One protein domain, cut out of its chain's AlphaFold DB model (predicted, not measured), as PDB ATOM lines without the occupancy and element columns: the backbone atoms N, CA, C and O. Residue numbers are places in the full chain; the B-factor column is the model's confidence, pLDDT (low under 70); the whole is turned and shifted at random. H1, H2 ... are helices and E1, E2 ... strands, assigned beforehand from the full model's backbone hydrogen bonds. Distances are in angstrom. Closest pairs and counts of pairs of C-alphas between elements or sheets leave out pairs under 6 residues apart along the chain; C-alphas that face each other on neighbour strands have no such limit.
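AT A GLANCE: This is residues 132 to 253 of the 253 residues of an uncharacterized protein of Flavobacterium sp. 90 (UniProt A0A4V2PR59). The domain has two lobes: a larger one in which two four-stranded sheets, E2 E1 E4 E5 and E3 E10 E9 E8, make a sandwich with crossed strands, and a smaller one in which helix H2 packs on the hairpin E6 E7. Residues 173 to 188 lead from the sandwich to the small lobe and residues 214 to 222 lead back, while the short helix H1 sits off the sheets at one end of the sandwich. The printed part has 122 residues, with two named helices and ten named strands in the order E1 E2 E3 H1 E4 E5 H2 E6 E7 E8 E9 E10; the three sheets are antiparallel, and the class is mixed, helices and strands. The whole is compact, with a radius of gyration of the C-alphas of 13.9 A and spans of 38 by 34 by 24 A.

IN THESE COORDINATES: E1, residues 132 to 135, begins at C-alpha 132 at (-14.544, -13.270, 40.336). E2, residues 140 to 144, measures 13.4 A from first to last C-alpha, and E3 takes residues 147 to 150. H1 holds residues 156 to 159, E4 residues 163 to 166 and E5 residues 169 to 172. H2, residues 189 to 198, begins at C-alpha 189 at (-18.164, -43.614, 35.278) and is 14.2 A long. E6, residues 202 to 206, is 13.3 A long, and E7, residues 209 to 213, is 12.7 A long. E8 holds residues 223 to 226. E9, residues 230 to 237, is 22.5 A long. E10, residues 244 to 252, is 23.9 A long, bends by 55 degrees at residue 248 and ends at C-alpha 252 at (-9.988, -20.688, 33.302).

HOW THE PARTS SIT: In the sheet E2 E1 E4 E5, the edge strands are E2 and E5. E1 and E2 form a hairpin, with N 134 and O 141 2.8 A apart; E1 and E4 have N 165 and O 133 at 2.8 A; E4 and E5 form a hairpin, with N 164 and O 171 at 2.9 A. In the sheet E3 E10 E9 E8, E3 and E10 have N 247 and O 147 at 2.7 A. E8, E9 and E10 form a meander, each strand the antiparallel neighbour of the one before, with N 223 and O 234 at 2.7 A and N 235 and O 246 at 2.7 A. This sheet is twisted, with C-alphas up to 4.4 A off its best plane. The two sheets form a sandwich, two sheets face to face: the parts that face each other are 9.1 A centre to centre, and the strands of the one sheet stand at 39 degrees to those of the other. The closest C-alphas of E5 and E9 are those of Ile 171 and Leu 230, 6.4 A apart, while E4 and E10 are near each other. The chain changes sheets at the links E2 to E3 and E3 to E4. H1 is not on either sheet. Residues 179 to 180 pair, antiparallel, with residues 223 to 224 of E8. E6 and E7 form a hairpin, with N 211 and O 204 at 2.8 A, and the closest C-alphas of H2 and E6 are those of Thr 196 and Lys 202, 5.9 A apart. E7 and E8 are apart. In H2 every O i to N i+4 pair is within hydrogen-bond range; H1 is too short for such a pair, and its one O i to N i+3 pair is not within range.

THE WHOLE: The C-alphas farthest apart, those of Asn 168 and Asp 207, are 41.3 A from each other. The printed part has no cut and ends at residue 253, the chain's last residue. The link from E5 to H2, 16 residues, is long. The mean pLDDT of the printed part is 88.0, and residues 177, 218 and 219 are under 70.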
ATOM      1  N   TYR A 132     -13.492 -13.415  41.336       92.69
ATOM      2  CA  TYR A 132     -14.544 -13.270  40.336       92.69
ATOM      3  C   TYR A 132     -15.747 -12.496  40.875       92.69
ATOM      4  O   TYR A 132     -16.023 -12.512  42.075       92.69
ATOM      5  N   ASP A 133     -16.491 -11.880  39.961       95.25
ATOM      6  CA  ASP A 133     -17.776 -11.260  40.261       95.25
ATOM      7  C   ASP A 133     -18.907 -12.252  39.970       95.25
ATOM      8  O   ASP A 133     -19.007 -12.801  38.872       95.25
ATOM      9  N   LEU A 134     -19.776 -12.480  40.948       95.81
ATOM     10  CA  LEU A 134     -20.997 -13.264  40.838       95.81
ATOM     11  C   LEU A 134     -22.194 -12.323  40.737       95.81
ATOM     12  O   LEU A 134     -22.520 -11.626  41.692       95.81
ATOM     13  N   PHE A 135     -22.899 -12.354  39.613       95.94
ATOM     14  CA  PHE A 135     -24.209 -11.726  39.496       95.94
ATOM     15  C   PHE A 135     -25.295 -12.783  39.659       95.94
ATOM     16  O   PHE A 135     -25.288 -13.777  38.934       95.94
ATOM     17  N   ASP A 136     -26.243 -12.568  40.571       93.44
ATOM     18  CA  ASP A 136     -27.307 -13.538  40.870       93.44
ATOM     19  C   ASP A 136     -28.662 -13.231  40.197       93.44
ATOM     20  O   ASP A 136     -29.684 -13.847  40.509       93.44
ATOM     21  N   GLY A 137     -28.683 -12.246  39.294       91.81
ATOM     22  CA  GLY A 137     -29.899 -11.722  38.670       91.81
ATOM     23  C   GLY A 137     -30.359 -10.378  39.240       91.81
ATOM     24  O   GLY A 137     -31.070  -9.654  38.542       91.81
ATOM     25  N   ILE A 138     -29.926 -10.005  40.451       94.06
ATOM     26  CA  ILE A 138     -30.235  -8.708  41.088       94.06
ATOM     27  C   ILE A 138     -28.967  -8.032  41.603       94.06
ATOM     28  O   ILE A 138     -28.740  -6.852  41.323       94.06
ATOM     29  N   THR A 139     -28.155  -8.770  42.351       93.06
ATOM     30  CA  THR A 139     -27.014  -8.254  43.104       93.06
ATOM     31  C   THR A 139     -25.712  -8.791  42.522       93.06
ATOM     32  O   THR A 139     -25.654  -9.909  42.007       93.06
ATOM     33  N   LEU A 140     -24.665  -7.970  42.593       94.12
ATOM     34  CA  LEU A 140     -23.298  -8.348  42.251       94.12
ATOM     35  C   LEU A 140     -22.507  -8.587  43.542       94.12
ATOM     36  O   LEU A 140     -22.479  -7.716  44.413       94.12
ATOM     37  N   PHE A 141     -21.864  -9.743  43.645       92.06
ATOM     38  CA  PHE A 141     -21.032 -10.147  44.773       92.06
ATOM     39  C   PHE A 141     -19.609 -10.407  44.296       92.06
ATOM     40  O   PHE A 141     -19.414 -11.090  43.297       92.06
ATOM     41  N   GLU A 142     -18.616  -9.926  45.033       92.62
ATOM     42  CA  GLU A 142     -17.222 -10.305  44.807       92.62
ATOM     43  C   GLU A 142     -16.913 -11.569  45.621       92.62
ATOM     44  O   GLU A 142     -17.209 -11.637  46.818       92.62
ATOM     45  N   ALA A 143     -16.336 -12.583  44.979       88.75
ATOM     46  CA  ALA A 143     -15.994 -13.853  45.606       88.75
ATOM     47  C   ALA A 143     -14.588 -14.310  45.201       88.75
ATOM     48  O   ALA A 143     -14.034 -13.903  44.180       88.75
ATOM     49  N   THR A 144     -13.974 -15.155  46.029       87.00
ATOM     50  CA  THR A 144     -12.632 -15.700  45.779       87.00
ATOM     51  C   THR A 144     -12.650 -17.201  46.013       87.00
ATOM     52  O   THR A 144     -12.997 -17.653  47.101       87.00
ATOM     53  N   ASN A 145     -12.247 -17.963  44.996       82.31
ATOM     54  CA  ASN A 145     -12.283 -19.428  44.915       82.31
ATOM     55  C   ASN A 145     -13.700 -20.031  44.969       82.31
ATOM     56  O   ASN A 145     -14.133 -20.634  43.990       82.31
ATOM     57  N   SER A 146     -14.443 -19.830  46.057       88.56
ATOM     58  CA  SER A 146     -15.778 -20.396  46.291       88.56
ATOM     59  C   SER A 146     -16.771 -19.345  46.802       88.56
ATOM     60  O   SER A 146     -16.394 -18.236  47.182       88.56
ATOM     61  N   TYR A 147     -18.057 -19.692  46.780       89.44
ATOM     62  CA  TYR A 147     -19.156 -18.856  47.270       89.44
ATOM     63  C   TYR A 147     -20.274 -19.750  47.805       89.44
ATOM     64  O   TYR A 147     -20.570 -20.767  47.188       89.44
ATOM     65  N   ASP A 148     -20.918 -19.397  48.914       91.25
ATOM     66  CA  ASP A 148     -22.091 -20.119  49.428       91.25
ATOM     67  C   ASP A 148     -23.045 -19.132  50.095       91.25
ATOM     68  O   ASP A 148     -22.742 -18.609  51.170       91.25
ATOM     69  N   ASN A 149     -24.168 -18.827  49.446       90.81
ATOM     70  CA  ASN A 149     -25.172 -17.945  50.032       90.81
ATOM     71  C   ASN A 149     -26.548 -18.098  49.372       90.81
ATOM     72  O   ASN A 149     -26.702 -18.721  48.318       90.81
ATOM     73  N   TRP A 150     -27.547 -17.473  49.989       91.31
ATOM     74  CA  TRP A 150     -28.882 -17.297  49.425       91.31
ATOM     75  C   TRP A 150     -28.841 -16.416  48.171       91.31
ATOM     76  O   TRP A 150     -28.041 -15.483  48.072       91.31
ATOM     77  N   LEU A 151     -29.713 -16.727  47.215       91.00
ATOM     78  CA  LEU A 151     -29.971 -15.885  46.055       91.00
ATOM     79  C   LEU A 151     -30.804 -14.675  46.496       91.00
ATOM     80  O   LEU A 151     -31.658 -14.778  47.375       91.00
ATOM     81  N   SER A 152     -30.626 -13.535  45.834       93.25
ATOM     82  CA  SER A 152     -31.451 -12.341  46.064       93.25
ATOM     83  C   SER A 152     -32.917 -12.547  45.654       93.25
ATOM     84  O   SER A 152     -33.781 -11.755  46.030       93.25
ATOM     85  N   SER A 153     -33.210 -13.577  44.853       91.88
ATOM     86  CA  SER A 153     -34.559 -13.947  44.438       91.88
ATOM     87  C   SER A 153     -34.674 -15.441  44.143       91.88
ATOM     88  O   SER A 153     -33.816 -16.018  43.478       91.88
ATOM     89  N   GLU A 154     -35.789 -16.030  44.567       90.75
ATOM     90  CA  GLU A 154     -36.210 -17.399  44.237       90.75
ATOM     91  C   GLU A 154     -36.963 -17.471  42.890       90.75
ATOM     92  O   GLU A 154     -37.386 -18.542  42.455       90.75
ATOM     93  N   ASP A 155     -37.175 -16.338  42.207       91.56
ATOM     94  CA  ASP A 155     -37.838 -16.310  40.903       91.56
ATOM     95  C   ASP A 155     -36.880 -16.814  39.816       91.56
ATOM     96  O   ASP A 155     -35.858 -16.190  39.518       91.56
ATOM     97  N   TYR A 156     -37.236 -17.928  39.170       89.06
ATOM     98  CA  TYR A 156     -36.459 -18.501  38.069       89.06
ATOM     99  C   TYR A 156     -36.165 -17.494  36.959       89.06
ATOM    100  O   TYR A 156     -35.065 -17.493  36.409       89.06
ATOM    101  N   SER A 157     -37.105 -16.609  36.624       91.25
ATOM    102  CA  SER A 157     -36.892 -15.591  35.589       91.25
ATOM    103  C   SER A 157     -35.798 -14.584  35.962       91.25
ATOM    104  O   SER A 157     -35.207 -13.971  35.073       91.25
ATOM    105  N   VAL A 158     -35.486 -14.468  37.254       91.69
ATOM    106  CA  VAL A 158     -34.412 -13.641  37.798       91.69
ATOM    107  C   VAL A 158     -33.115 -14.444  37.860       91.69
ATOM    108  O   VAL A 158     -32.190 -14.144  37.101       91.69
ATOM    109  N   TYR A 159     -33.057 -15.504  38.675       91.12
ATOM    110  CA  TYR A 159     -31.798 -16.217  38.925       91.12
ATOM    111  C   TYR A 159     -31.302 -17.027  37.717       91.12
ATOM    112  O   TYR A 159     -30.124 -17.353  37.623       91.12
ATOM    113  N   SER A 160     -32.146 -17.333  36.724       89.75
ATOM    114  CA  SER A 160     -31.670 -17.955  35.475       89.75
ATOM    115  C   SER A 160     -30.743 -17.045  34.652       89.75
ATOM    116  O   SER A 160     -30.082 -17.509  33.717       89.75
ATOM    117  N   ASN A 161     -30.665 -15.752  34.988       92.12
ATOM    118  CA  ASN A 161     -29.730 -14.801  34.388       92.12
ATOM    119  C   ASN A 161     -28.400 -14.686  35.139       92.12
ATOM    120  O   ASN A 161     -27.560 -13.887  34.720       92.12
ATOM    121  N   SER A 162     -28.200 -15.472  36.197       93.88
ATOM    122  CA  SER A 162     -26.971 -15.444  36.979       93.88
ATOM    123  C   SER A 162     -25.745 -15.802  36.141       93.88
ATOM    124  O   SER A 162     -25.802 -16.675  35.263       93.88
ATOM    125  N   TYR A 163     -24.625 -15.143  36.429       95.44
ATOM    126  CA  TYR A 163     -23.348 -15.381  35.766       95.44
ATOM    127  C   TYR A 163     -22.163 -15.137  36.693       95.44
ATOM    128  O   TYR A 163     -22.274 -14.439  37.699       95.44
ATOM    129  N   ILE A 164     -21.016 -15.678  36.292       94.69
ATOM    130  CA  ILE A 164     -19.708 -15.318  36.838       94.69
ATOM    131  C   ILE A 164     -18.938 -14.510  35.805       94.69
ATOM    132  O   ILE A 164     -18.995 -14.829  34.617       94.69
ATOM    133  N   GLU A 165     -18.220 -13.484  36.256       93.25
ATOM    134  CA  GLU A 165     -17.335 -12.661  35.441       93.25
ATOM    135  C   GLU A 165     -15.907 -12.622  36.002       93.25
ATOM    136  O   GLU A 165     -15.688 -12.359  37.183       93.25
ATOM    137  N   ILE A 166     -14.918 -12.871  35.136       90.31
ATOM    138  CA  ILE A 166     -13.488 -12.714  35.432       90.31
ATOM    139  C   ILE A 166     -12.851 -11.915  34.302       90.31
ATOM    140  O   ILE A 166     -12.799 -12.389  33.171       90.31
ATOM    141  N   GLN A 167     -12.297 -10.736  34.601       84.56
ATOM    142  CA  GLN A 167     -11.554  -9.920  33.624       84.56
ATOM    143  C   GLN A 167     -12.325  -9.705  32.301       84.56
ATOM    144  O   GLN A 167     -11.750  -9.816  31.219       84.56
ATOM    145  N   ASN A 168     -13.621  -9.386  32.396       85.31
ATOM    146  CA  ASN A 168     -14.572  -9.213  31.284       85.31
ATOM    147  C   ASN A 168     -14.991 -10.495  30.542       85.31
ATOM    148  O   ASN A 168     -15.665 -10.412  29.514       85.31
ATOM    149  N   GLU A 169     -14.620 -11.675  31.036       91.38
ATOM    150  CA  GLU A 169     -15.101 -12.953  30.513       91.38
ATOM    151  C   GLU A 169     -16.235 -13.482  31.370       91.38
ATOM    152  O   GLU A 169     -16.096 -13.554  32.589       91.38
ATOM    153  N   ARG A 170     -17.351 -13.857  30.737       93.38
ATOM    154  CA  ARG A 170     -18.567 -14.292  31.428       93.38
ATOM    155  C   ARG A 170     -18.901 -15.745  31.161       93.38
ATOM    156  O   ARG A 170     -18.625 -16.263  30.082       93.38
ATOM    157  N   ILE A 171     -19.551 -16.362  32.137       93.25
ATOM    158  CA  ILE A 171     -20.189 -17.669  32.017       93.25
ATOM    159  C   ILE A 171     -21.520 -17.663  32.758       93.25
ATOM    160  O   ILE A 171     -21.590 -17.301  33.933       93.25
ATOM    161  N   TYR A 172     -22.584 -18.047  32.059       91.25
ATOM    162  CA  TYR A 172     -23.935 -18.105  32.612       91.25
ATOM    163  C   TYR A 172     -24.252 -19.516  33.096       91.25
ATOM    164  O   TYR A 172     -24.309 -20.439  32.282       91.25
ATOM    165  N   PHE A 173     -24.579 -19.668  34.381       85.44
ATOM    166  CA  PHE A 173     -24.850 -20.977  34.993       85.44
ATOM    167  C   PHE A 173     -25.916 -21.779  34.234       85.44
ATOM    168  O   PHE A 173     -25.728 -22.949  33.916       85.44
ATOM    169  N   PHE A 174     -27.029 -21.121  33.891       81.00
ATOM    170  CA  PHE A 174     -28.243 -21.786  33.402       81.00
ATOM    171  C   PHE A 174     -28.415 -21.773  31.884       81.00
ATOM    172  O   PHE A 174     -29.359 -22.373  31.368       81.00
ATOM    173  N   LYS A 175     -27.540 -21.071  31.158       76.94
ATOM    174  CA  LYS A 175     -27.648 -20.909  29.697       76.94
ATOM    175  C   LYS A 175     -26.576 -21.688  28.943       76.94
ATOM    176  O   LYS A 175     -26.780 -22.015  27.776       76.94
ATOM    177  N   GLU A 176     -25.463 -22.012  29.597       70.56
ATOM    178  CA  GLU A 176     -24.278 -22.560  28.941       70.56
ATOM    179  C   GLU A 176     -23.985 -23.984  29.424       70.56
ATOM    180  O   GLU A 176     -23.514 -24.198  30.538       70.56
ATOM    181  N   ASN A 177     -24.263 -24.963  28.553       66.12
ATOM    182  CA  ASN A 177     -23.800 -26.356  28.646       66.12
ATOM    183  C   ASN A 177     -23.918 -26.997  30.046       66.12
ATOM    184  O   ASN A 177     -23.010 -27.698  30.492       66.12
ATOM    185  N   LEU A 178     -25.045 -26.754  30.718       81.81
ATOM    186  CA  LEU A 178     -25.326 -27.239  32.066       81.81
ATOM    187  C   LEU A 178     -25.415 -28.766  32.086       81.81
ATOM    188  O   LEU A 178     -26.253 -29.373  31.407       81.81
ATOM    189  N   LYS A 179     -24.567 -29.390  32.904       88.12
ATOM    190  CA  LYS A 179     -24.563 -30.838  33.129       88.12
ATOM    191  C   LYS A 179     -24.451 -31.131  34.625       88.12
ATOM    192  O   LYS A 179     -23.445 -30.779  35.229       88.12
ATOM    193  N   PRO A 180     -25.413 -31.839  35.234       90.06
ATOM    194  CA  PRO A 180     -25.198 -32.471  36.526       90.06
ATOM    195  C   PRO A 180     -24.002 -33.421  36.445       90.06
ATOM    196  O   PRO A 180     -23.949 -34.269  35.545       90.06
ATOM    197  N   LEU A 181     -23.063 -33.300  37.382       91.88
ATOM    198  CA  LEU A 181     -21.877 -34.150  37.485       91.88
ATOM    199  C   LEU A 181     -22.271 -35.530  38.025       91.88
ATOM    200  O   LEU A 181     -22.059 -35.863  39.190       91.88
ATOM    201  N   SER A 182     -22.915 -36.325  37.171       92.75
ATOM    202  CA  SER A 182     -23.417 -37.654  37.512       92.75
ATOM    203  C   SER A 182     -23.432 -38.611  36.325       92.75
ATOM    204  O   SER A 182     -23.520 -38.191  35.164       92.75
ATOM    205  N   THR A 183     -23.454 -39.911  36.622       91.19
ATOM    206  CA  THR A 183     -23.602 -40.956  35.601       91.19
ATOM    207  C   THR A 183     -25.033 -41.172  35.127       91.19
ATOM    208  O   THR A 183     -25.284 -42.051  34.309       91.19
ATOM    209  N   PHE A 184     -25.993 -40.380  35.616       89.38
ATOM    210  CA  PHE A 184     -27.400 -40.541  35.255       89.38
ATOM    211  C   PHE A 184     -27.665 -40.248  33.775       89.38
ATOM    212  O   PHE A 184     -28.535 -40.864  33.163       89.38
ATOM    213  N   ARG A 185     -26.947 -39.273  33.197       84.38
ATOM    214  CA  ARG A 185     -27.271 -38.770  31.854       84.38
ATOM    215  C   ARG A 185     -26.084 -38.366  30.990       84.38
ATOM    216  O   ARG A 185     -26.107 -38.649  29.798       84.38
ATOM    217  N   TYR A 186     -25.103 -37.658  31.546       85.88
ATOM    218  CA  TYR A 186     -24.120 -36.930  30.730       85.88
ATOM    219  C   TYR A 186     -22.719 -37.528  30.739       85.88
ATOM    220  O   TYR A 186     -21.946 -37.255  29.823       85.88
ATOM    221  N   PHE A 187     -22.405 -38.342  31.743       89.94
ATOM    222  CA  PHE A 187     -21.087 -38.929  31.918       89.94
ATOM    223  C   PHE A 187     -21.216 -40.437  32.094       89.94
ATOM    224  O   PHE A 187     -22.156 -40.923  32.716       89.94
ATOM    225  N   ASN A 188     -20.267 -41.195  31.559       91.38
ATOM    226  CA  ASN A 188     -20.018 -42.537  32.071       91.38
ATOM    227  C   ASN A 188     -19.112 -42.458  33.316       91.38
ATOM    228  O   ASN A 188     -18.571 -41.396  33.628       91.38
ATOM    229  N   LYS A 189     -18.948 -43.575  34.033       89.12
ATOM    230  CA  LYS A 189     -18.164 -43.614  35.278       89.12
ATOM    231  C   LYS A 189     -16.728 -43.111  35.082       89.12
ATOM    232  O   LYS A 189     -16.300 -42.236  35.818       89.12
ATOM    233  N   GLN A 190     -16.045 -43.578  34.038       87.81
ATOM    234  CA  GLN A 190     -14.664 -43.188  33.738       87.81
ATOM    235  C   GLN A 190     -14.532 -41.686  33.431       87.81
ATOM    236  O   GLN A 190     -13.592 -41.031  33.865       87.81
ATOM    237  N   GLN A 191     -15.480 -41.116  32.685       87.44
ATOM    238  CA  GLN A 191     -15.512 -39.679  32.402       87.44
ATOM    239  C   GLN A 191     -15.762 -38.858  33.667       87.44
ATOM    240  O   GLN A 191     -15.171 -37.791  33.821       87.44
ATOM    241  N   LEU A 192     -16.632 -39.347  34.556       88.94
ATOM    242  CA  LEU A 192     -16.894 -38.694  35.831       88.94
ATOM    243  C   LEU A 192     -15.655 -38.742  36.731       88.94
ATOM    244  O   LEU A 192     -15.300 -37.710  37.279       88.94
ATOM    245  N   GLU A 193     -14.963 -39.883  36.805       87.81
ATOM    246  CA  GLU A 193     -13.710 -40.056  37.560       87.81
ATOM    247  C   GLU A 193     -12.629 -39.066  37.106       87.81
ATOM    248  O   GLU A 193     -12.068 -38.352  37.935       87.81
ATOM    249  N   LEU A 194     -12.411 -38.939  35.792       84.00
ATOM    250  CA  LEU A 194     -11.453 -37.977  35.233       84.00
ATOM    251  C   LEU A 194     -11.821 -36.523  35.556       84.00
ATOM    252  O   LEU A 194     -10.945 -35.699  35.809       84.00
ATOM    253  N   LEU A 195     -13.115 -36.185  35.536       86.62
ATOM    254  CA  LEU A 195     -13.576 -34.848  35.919       86.62
ATOM    255  C   LEU A 195     -13.379 -34.598  37.409       86.62
ATOM    256  O   LEU A 195     -12.952 -33.511  37.787       86.62
ATOM    257  N   THR A 196     -13.681 -35.582  38.253       86.44
ATOM    258  CA  THR A 196     -13.509 -35.427  39.694       86.44
ATOM    259  C   THR A 196     -12.046 -35.322  40.085       86.44
ATOM    260  O   THR A 196     -11.719 -34.481  40.909       86.44
ATOM    261  N   GLU A 197     -11.153 -36.065  39.430       84.25
ATOM    262  CA  GLU A 197      -9.708 -35.919  39.620       84.25
ATOM    263  C   GLU A 197      -9.233 -34.526  39.184       84.25
ATOM    264  O   GLU A 197      -8.592 -33.821  39.960       84.25
ATOM    265  N   LYS A 198      -9.629 -34.075  37.982       86.38
ATOM    266  CA  LYS A 198      -9.249 -32.757  37.445       86.38
ATOM    267  C   LYS A 198      -9.625 -31.598  38.370       86.38
ATOM    268  O   LYS A 198      -8.892 -30.617  38.437       86.38
ATOM    269  N   TYR A 199     -10.786 -31.680  39.016       86.81
ATOM    270  CA  TYR A 199     -11.334 -30.594  39.829       86.81
ATOM    271  C   TYR A 199     -11.303 -30.882  41.332       86.81
ATOM    272  O   TYR A 199     -11.975 -30.182  42.076       86.81
ATOM    273  N   ASN A 200     -10.546 -31.887  41.784       87.12
ATOM    274  CA  ASN A 200     -10.431 -32.263  43.199       87.12
ATOM    275  C   ASN A 200     -11.789 -32.512  43.905       87.12
ATOM    276  O   ASN A 200     -12.051 -32.067  45.027       87.12
ATOM    277  N   LEU A 201     -12.681 -33.225  43.220       87.38
ATOM    278  CA  LEU A 201     -13.973 -33.687  43.724       87.38
ATOM    279  C   LEU A 201     -13.918 -35.178  44.068       87.38
ATOM    280  O   LEU A 201     -13.019 -35.907  43.657       87.38
ATOM    281  N   LYS A 202     -14.936 -35.656  44.782       89.62
ATOM    282  CA  LYS A 202     -15.115 -37.076  45.107       89.62
ATOM    283  C   LYS A 202     -16.350 -37.644  44.433       89.62
ATOM    284  O   LYS A 202     -17.227 -36.895  44.016       89.62
ATOM    285  N   ILE A 203     -16.442 -38.970  44.371       90.06
ATOM    286  CA  ILE A 203     -17.604 -39.680  43.832       90.06
ATOM    287  C   ILE A 203     -18.281 -40.484  44.936       90.06
ATOM    288  O   ILE A 203     -17.620 -41.164  45.719       90.06
ATOM    289  N   LYS A 204     -19.610 -40.419  44.984       89.69
ATOM    290  CA  LYS A 204     -20.461 -41.301  45.793       89.69
ATOM    291  C   LYS A 204     -21.459 -42.028  44.906       89.69
ATOM    292  O   LYS A 204     -21.807 -41.528  43.838       89.69
ATOM    293  N   GLU A 205     -21.932 -43.182  45.358       91.19
ATOM    294  CA  GLU A 205     -22.963 -43.965  44.678       91.19
ATOM    295  C   GLU A 205     -24.284 -43.896  45.452       91.19
ATOM    296  O   GLU A 205     -24.320 -44.165  46.651       91.19
ATOM    297  N   GLU A 206     -25.367 -43.544  44.758       88.44
ATOM    298  CA  GLU A 206     -26.738 -43.539  45.275       88.44
ATOM    299  C   GLU A 206     -27.667 -44.112  44.195       88.44
ATOM    300  O   GLU A 206     -27.645 -43.657  43.051       88.44
ATOM    301  N   ASP A 207     -28.471 -45.126  44.530       89.25
ATOM    302  CA  ASP A 207     -29.431 -45.769  43.617       89.25
ATOM    303  C   ASP A 207     -28.833 -46.239  42.266       89.25
ATOM    304  O   ASP A 207     -29.459 -46.116  41.212       89.25
ATOM    305  N   ASN A 208     -27.621 -46.814  42.288       89.38
ATOM    306  CA  ASN A 208     -26.829 -47.216  41.107       89.38
ATOM    307  C   ASN A 208     -26.413 -46.049  40.189       89.38
ATOM    308  O   ASN A 208     -26.103 -46.245  39.009       89.38
ATOM    309  N   VAL A 209     -26.411 -44.822  40.710       91.00
ATOM    310  CA  VAL A 209     -25.926 -43.631  40.018       91.00
ATOM    311  C   VAL A 209     -24.755 -43.049  40.798       91.00
ATOM    312  O   VAL A 209     -24.831 -42.840  42.007       91.00
ATOM    313  N   PHE A 210     -23.666 -42.754  40.095       91.56
ATOM    314  CA  PHE A 210     -22.511 -42.078  40.666       91.56
ATOM    315  C   PHE A 210     -22.683 -40.565  40.544       91.56
ATOM    316  O   PHE A 210     -23.033 -40.064  39.471       91.56
ATOM    317  N   TYR A 211     -22.409 -39.843  41.627       92.31
ATOM    318  CA  TYR A 211     -22.491 -38.386  41.714       92.31
ATOM    319  C   TYR A 211     -21.172 -37.813  42.214       92.31
ATOM    320  O   TYR A 211     -20.603 -38.330  43.177       92.31
ATOM    321  N   ALA A 212     -20.722 -36.720  41.598       90.75
ATOM    322  CA  ALA A 212     -19.629 -35.933  42.145       90.75
ATOM    323  C   ALA A 212     -20.107 -35.102  43.344       90.75
ATOM    324  O   ALA A 212     -21.207 -34.544  43.323       90.75
ATOM    325  N   TYR A 213     -19.269 -34.987  44.369       88.06
ATOM    326  CA  TYR A 213     -19.520 -34.157  45.541       88.06
ATOM    327  C   TYR A 213     -18.227 -33.518  46.061       88.06
ATOM    328  O   TYR A 213     -17.122 -33.994  45.796       88.06
ATOM    329  N   ALA A 214     -18.385 -32.444  46.832       82.12
ATOM    330  CA  ALA A 214     -17.322 -31.832  47.622       82.12
ATOM    331  C   ALA A 214     -17.483 -32.251  49.091       82.12
ATOM    332  O   ALA A 214     -18.611 -32.259  49.584       82.12
ATOM    333  N   GLU A 215     -16.397 -32.575  49.803       74.31
ATOM    334  CA  GLU A 215     -16.455 -33.071  51.199       74.31
ATOM    335  C   GLU A 215     -17.269 -32.169  52.131       74.31
ATOM    336  O   GLU A 215     -18.036 -32.655  52.959       74.31
ATOM    337  N   ASN A 216     -17.171 -30.853  51.943       70.19
ATOM    338  CA  ASN A 216     -17.878 -29.878  52.771       70.19
ATOM    339  C   ASN A 216     -19.389 -29.803  52.476       70.19
ATOM    340  O   ASN A 216     -20.129 -29.213  53.260       70.19
ATOM    341  N   HIS A 217     -19.860 -30.405  51.375       71.69
ATOM    342  CA  HIS A 217     -21.249 -30.342  50.912       71.69
ATOM    343  C   HIS A 217     -21.730 -31.670  50.301       71.69
ATOM    344  O   HIS A 217     -22.193 -31.729  49.161       71.69
ATOM    345  N   LEU A 218     -21.664 -32.737  51.102       67.12
ATOM    346  CA  LEU A 218     -22.034 -34.116  50.740       67.12
ATOM    347  C   LEU A 218     -23.445 -34.275  50.152       67.12
ATOM    348  O   LEU A 218     -23.674 -35.179  49.350       67.12
ATOM    349  N   SER A 219     -24.407 -33.446  50.562       69.12
ATOM    350  CA  SER A 219     -25.813 -33.549  50.143       69.12
ATOM    351  C   SER A 219     -26.129 -32.809  48.841       69.12
ATOM    352  O   SER A 219     -27.202 -33.011  48.272       69.12
ATOM    353  N   ARG A 220     -25.221 -31.955  48.354       76.56
ATOM    354  CA  ARG A 220     -25.486 -31.085  47.205       76.56
ATOM    355  C   ARG A 220     -25.200 -31.807  45.892       76.56
ATOM    356  O   ARG A 220     -24.180 -32.474  45.739       76.56
ATOM    357  N   ARG A 221     -26.107 -31.658  44.923       84.69
ATOM    358  CA  ARG A 221     -25.921 -32.177  43.562       84.69
ATOM    359  C   ARG A 221     -25.125 -31.157  42.762       84.69
ATOM    360  O   ARG A 221     -25.660 -30.106  42.423       84.69
ATOM    361  N   LEU A 222     -23.854 -31.460  42.504       91.81
ATOM    362  CA  LEU A 222     -22.989 -30.570  41.739       91.81
ATOM    363  C   LEU A 222     -23.359 -30.579  40.251       91.81
ATOM    364  O   LEU A 222     -23.627 -31.620  39.644       91.81
ATOM    365  N   GLU A 223     -23.314 -29.399  39.663       92.62
ATOM    366  CA  GLU A 223     -23.487 -29.110  38.252       92.62
ATOM    367  C   GLU A 223     -22.218 -28.448  37.725       92.62
ATOM    368  O   GLU A 223     -21.513 -27.744  38.449       92.62
ATOM    369  N   ILE A 224     -21.929 -28.687  36.450       91.50
ATOM    370  CA  ILE A 224     -20.855 -28.025  35.724       91.50
ATOM    371  C   ILE A 224     -21.450 -27.218  34.571       91.50
ATOM    372  O   ILE A 224     -22.281 -27.720  33.807       91.50
ATOM    373  N   SER A 225     -21.011 -25.969  34.453       90.94
ATOM    374  CA  SER A 225     -21.240 -25.102  33.299       90.94
ATOM    375  C   SER A 225     -19.888 -24.780  32.671       90.94
ATOM    376  O   SER A 225     -18.910 -24.534  33.381       90.94
ATOM    377  N   GLN A 226     -19.805 -24.844  31.341       89.62
ATOM    378  CA  GLN A 226     -18.550 -24.651  30.609       89.62
ATOM    379  C   GLN A 226     -18.787 -23.900  29.302       89.62
ATOM    380  O   GLN A 226     -19.690 -24.258  28.539       89.62
ATOM    381  N   ASN A 227     -17.910 -22.944  29.008       86.56
ATOM    382  CA  ASN A 227     -17.765 -22.322  27.695       86.56
ATOM    383  C   ASN A 227     -16.294 -22.361  27.243       86.56
ATOM    384  O   ASN A 227     -15.478 -23.037  27.861       86.56
ATOM    385  N   ASP A 228     -15.937 -21.671  26.160       85.62
ATOM    386  CA  ASP A 228     -14.574 -21.736  25.606       85.62
ATOM    387  C   ASP A 228     -13.493 -21.176  26.547       85.62
ATOM    388  O   ASP A 228     -12.314 -21.460  26.361       85.62
ATOM    389  N   LYS A 229     -13.874 -20.380  27.552       88.31
ATOM    390  CA  LYS A 229     -12.941 -19.610  28.387       88.31
ATOM    391  C   LYS A 229     -13.002 -19.973  29.861       88.31
ATOM    392  O   LYS A 229     -11.987 -19.889  30.547       88.31
ATOM    393  N   LEU A 230     -14.180 -20.345  30.351       90.56
ATOM    394  CA  LEU A 230     -14.439 -20.580  31.762       90.56
ATOM    395  C   LEU A 230     -15.140 -21.921  31.984       90.56
ATOM    396  O   LEU A 230     -15.941 -22.389  31.170       90.56
ATOM    397  N   THR A 231     -14.847 -22.519  33.130       90.69
ATOM    398  CA  THR A 231     -15.580 -23.640  33.714       90.69
ATOM    399  C   THR A 231     -16.005 -23.255  35.125       90.69
ATOM    400  O   THR A 231     -15.198 -22.742  35.896       90.69
ATOM    401  N   VAL A 232     -17.251 -23.544  35.482       92.69
ATOM    402  CA  VAL A 232     -17.793 -23.312  36.823       92.69
ATOM    403  C   VAL A 232     -18.452 -24.576  37.329       92.69
ATOM    404  O   VAL A 232     -19.244 -25.193  36.614       92.69
ATOM    405  N   ILE A 233     -18.145 -24.937  38.572       92.94
ATOM    406  CA  ILE A 233     -18.793 -26.037  39.283       92.94
ATOM    407  C   ILE A 233     -19.571 -25.449  40.449       92.94
ATOM    408  O   ILE A 233     -19.015 -24.723  41.273       92.94
ATOM    409  N   TYR A 234     -20.860 -25.752  40.514       92.94
ATOM    410  CA  TYR A 234     -21.769 -25.165  41.490       92.94
ATOM    411  C   TYR A 234     -22.877 -26.146  41.882       92.94
ATOM    412  O   TYR A 234     -23.022 -27.209  41.290       92.94
ATOM    413  N   ALA A 235     -23.665 -25.807  42.889       91.56
ATOM    414  CA  ALA A 235     -24.908 -26.478  43.224       91.56
ATOM    415  C   ALA A 235     -25.942 -25.455  43.676       91.56
ATOM    416  O   ALA A 235     -25.611 -24.441  44.289       91.56
ATOM    417  N   LEU A 236     -27.205 -25.763  43.417       89.19
ATOM    418  CA  LEU A 236     -28.319 -25.031  43.999       89.19
ATOM    419  C   LEU A 236     -28.736 -25.686  45.310       89.19
ATOM    420  O   LEU A 236     -28.615 -26.901  45.488       89.19
ATOM    421  N   THR A 237     -29.226 -24.868  46.227       85.81
ATOM    422  CA  THR A 237     -29.718 -25.304  47.532       85.81
ATOM    423  C   THR A 237     -31.085 -24.694  47.799       85.81
ATOM    424  O   THR A 237     -31.385 -23.620  47.290       85.81
ATOM    425  N   GLY A 238     -31.897 -25.381  48.595       81.94
ATOM    426  CA  GLY A 238     -33.203 -24.913  49.052       81.94
ATOM    427  C   GLY A 238     -34.157 -26.077  49.305       81.94
ATOM    428  O   GLY A 238     -33.902 -27.208  48.873       81.94
ATOM    429  N   GLN A 239     -35.214 -25.829  50.072       76.62
ATOM    430  CA  GLN A 239     -36.114 -26.889  50.537       76.62
ATOM    431  C   GLN A 239     -37.203 -27.213  49.509       76.62
ATOM    432  O   GLN A 239     -37.571 -28.380  49.345       76.62
ATOM    433  N   TYR A 240     -37.705 -26.193  48.811       76.00
ATOM    434  CA  TYR A 240     -38.810 -26.323  47.854       76.00
ATOM    435  C   TYR A 240     -38.428 -25.926  46.422       76.00
ATOM    436  O   TYR A 240     -39.216 -26.110  45.493       76.00
ATOM    437  N   GLY A 241     -37.207 -25.432  46.234       80.12
ATOM    438  CA  GLY A 241     -36.642 -25.007  44.961       80.12
ATOM    439  C   GLY A 241     -35.262 -24.379  45.166       80.12
ATOM    440  O   GLY A 241     -34.719 -24.459  46.266       80.12
ATOM    441  N   PRO A 242     -34.662 -23.785  44.124       85.00
ATOM    442  CA  PRO A 242     -33.424 -23.025  44.264       85.00
ATOM    443  C   PRO A 242     -33.654 -21.734  45.057       85.00
ATOM    444  O   PRO A 242     -34.260 -20.789  44.565       85.00
ATOM    445  N   GLU A 243     -33.144 -21.708  46.281       88.69
ATOM    446  CA  GLU A 243     -33.191 -20.566  47.198       88.69
ATOM    447  C   GLU A 243     -31.780 -19.989  47.431       88.69
ATOM    448  O   GLU A 243     -31.607 -18.815  47.748       88.69
ATOM    449  N   GLY A 244     -30.741 -20.801  47.222       90.25
ATOM    450  CA  GLY A 244     -29.344 -20.400  47.322       90.25
ATOM    451  C   GLY A 244     -28.459 -21.065  46.278       90.25
ATOM    452  O   GLY A 244     -28.857 -22.018  45.597       90.25
ATOM    453  N   ILE A 245     -27.231 -20.567  46.185       91.50
ATOM    454  CA  ILE A 245     -26.205 -21.074  45.282       91.50
ATOM    455  C   ILE A 245     -24.889 -21.281  46.025       91.50
ATOM    456  O   ILE A 245     -24.418 -20.432  46.782       91.50
ATOM    457  N   PHE A 246     -24.286 -22.426  45.748       91.31
ATOM    458  CA  PHE A 246     -22.946 -22.780  46.160       91.31
ATOM    459  C   PHE A 246     -22.057 -22.907  44.940       91.31
ATOM    460  O   PHE A 246     -22.322 -23.742  44.086       91.31
ATOM    461  N   ILE A 247     -20.991 -22.128  44.864       91.62
ATOM    462  CA  ILE A 247     -19.949 -22.237  43.850       91.62
ATOM    463  C   ILE A 247     -18.783 -22.969  44.495       91.62
ATOM    464  O   ILE A 247     -18.136 -22.447  45.404       91.62
ATOM    465  N   TYR A 248     -18.524 -24.181  44.012       90.06
ATOM    466  CA  TYR A 248     -17.378 -24.974  44.434       90.06
ATOM    467  C   TYR A 248     -16.075 -24.362  43.917       90.06
ATOM    468  O   TYR A 248     -15.129 -24.198  44.682       90.06
ATOM    469  N   GLY A 249     -16.050 -24.008  42.631       90.25
ATOM    470  CA  GLY A 249     -14.860 -23.470  41.990       90.25
ATOM    471  C   GLY A 249     -15.132 -22.873  40.615       90.25
ATOM    472  O   GLY A 249     -16.064 -23.277  39.910       90.25
ATOM    473  N   VAL A 250     -14.278 -21.921  40.243       89.94
ATOM    474  CA  VAL A 250     -14.243 -21.268  38.932       89.94
ATOM    475  C   VAL A 250     -12.857 -21.451  38.343       89.94
ATOM    476  O   VAL A 250     -11.864 -21.193  39.014       89.94
ATOM    477  N   TYR A 251     -12.788 -21.870  37.086       87.62
ATOM    478  CA  TYR A 251     -11.547 -22.236  36.416       87.62
ATOM    479  C   TYR A 251     -11.472 -21.560  35.052       87.62
ATOM    480  O   TYR A 251     -12.469 -21.500  34.329       87.62
ATOM    481  N   LYS A 252     -10.281 -21.086  34.683       83.94
ATOM    482  CA  LYS A 252      -9.988 -20.688  33.302       83.94
ATOM    483  C   LYS A 252      -9.622 -21.932  32.490       83.94
ATOM    484  O   LYS A 252      -8.921 -22.803  33.005       83.94
ATOM    485  N   ASN A 253     -10.129 -22.014  31.263       79.50
ATOM    486  CA  ASN A 253      -9.842 -23.108  30.329       79.50
ATOM    487  C   ASN A 253      -8.565 -22.864  29.520       79.50
ATOM    488  O   ASN A 253      -8.192 -21.682  29.334       79.50
TER     489      ASN A 253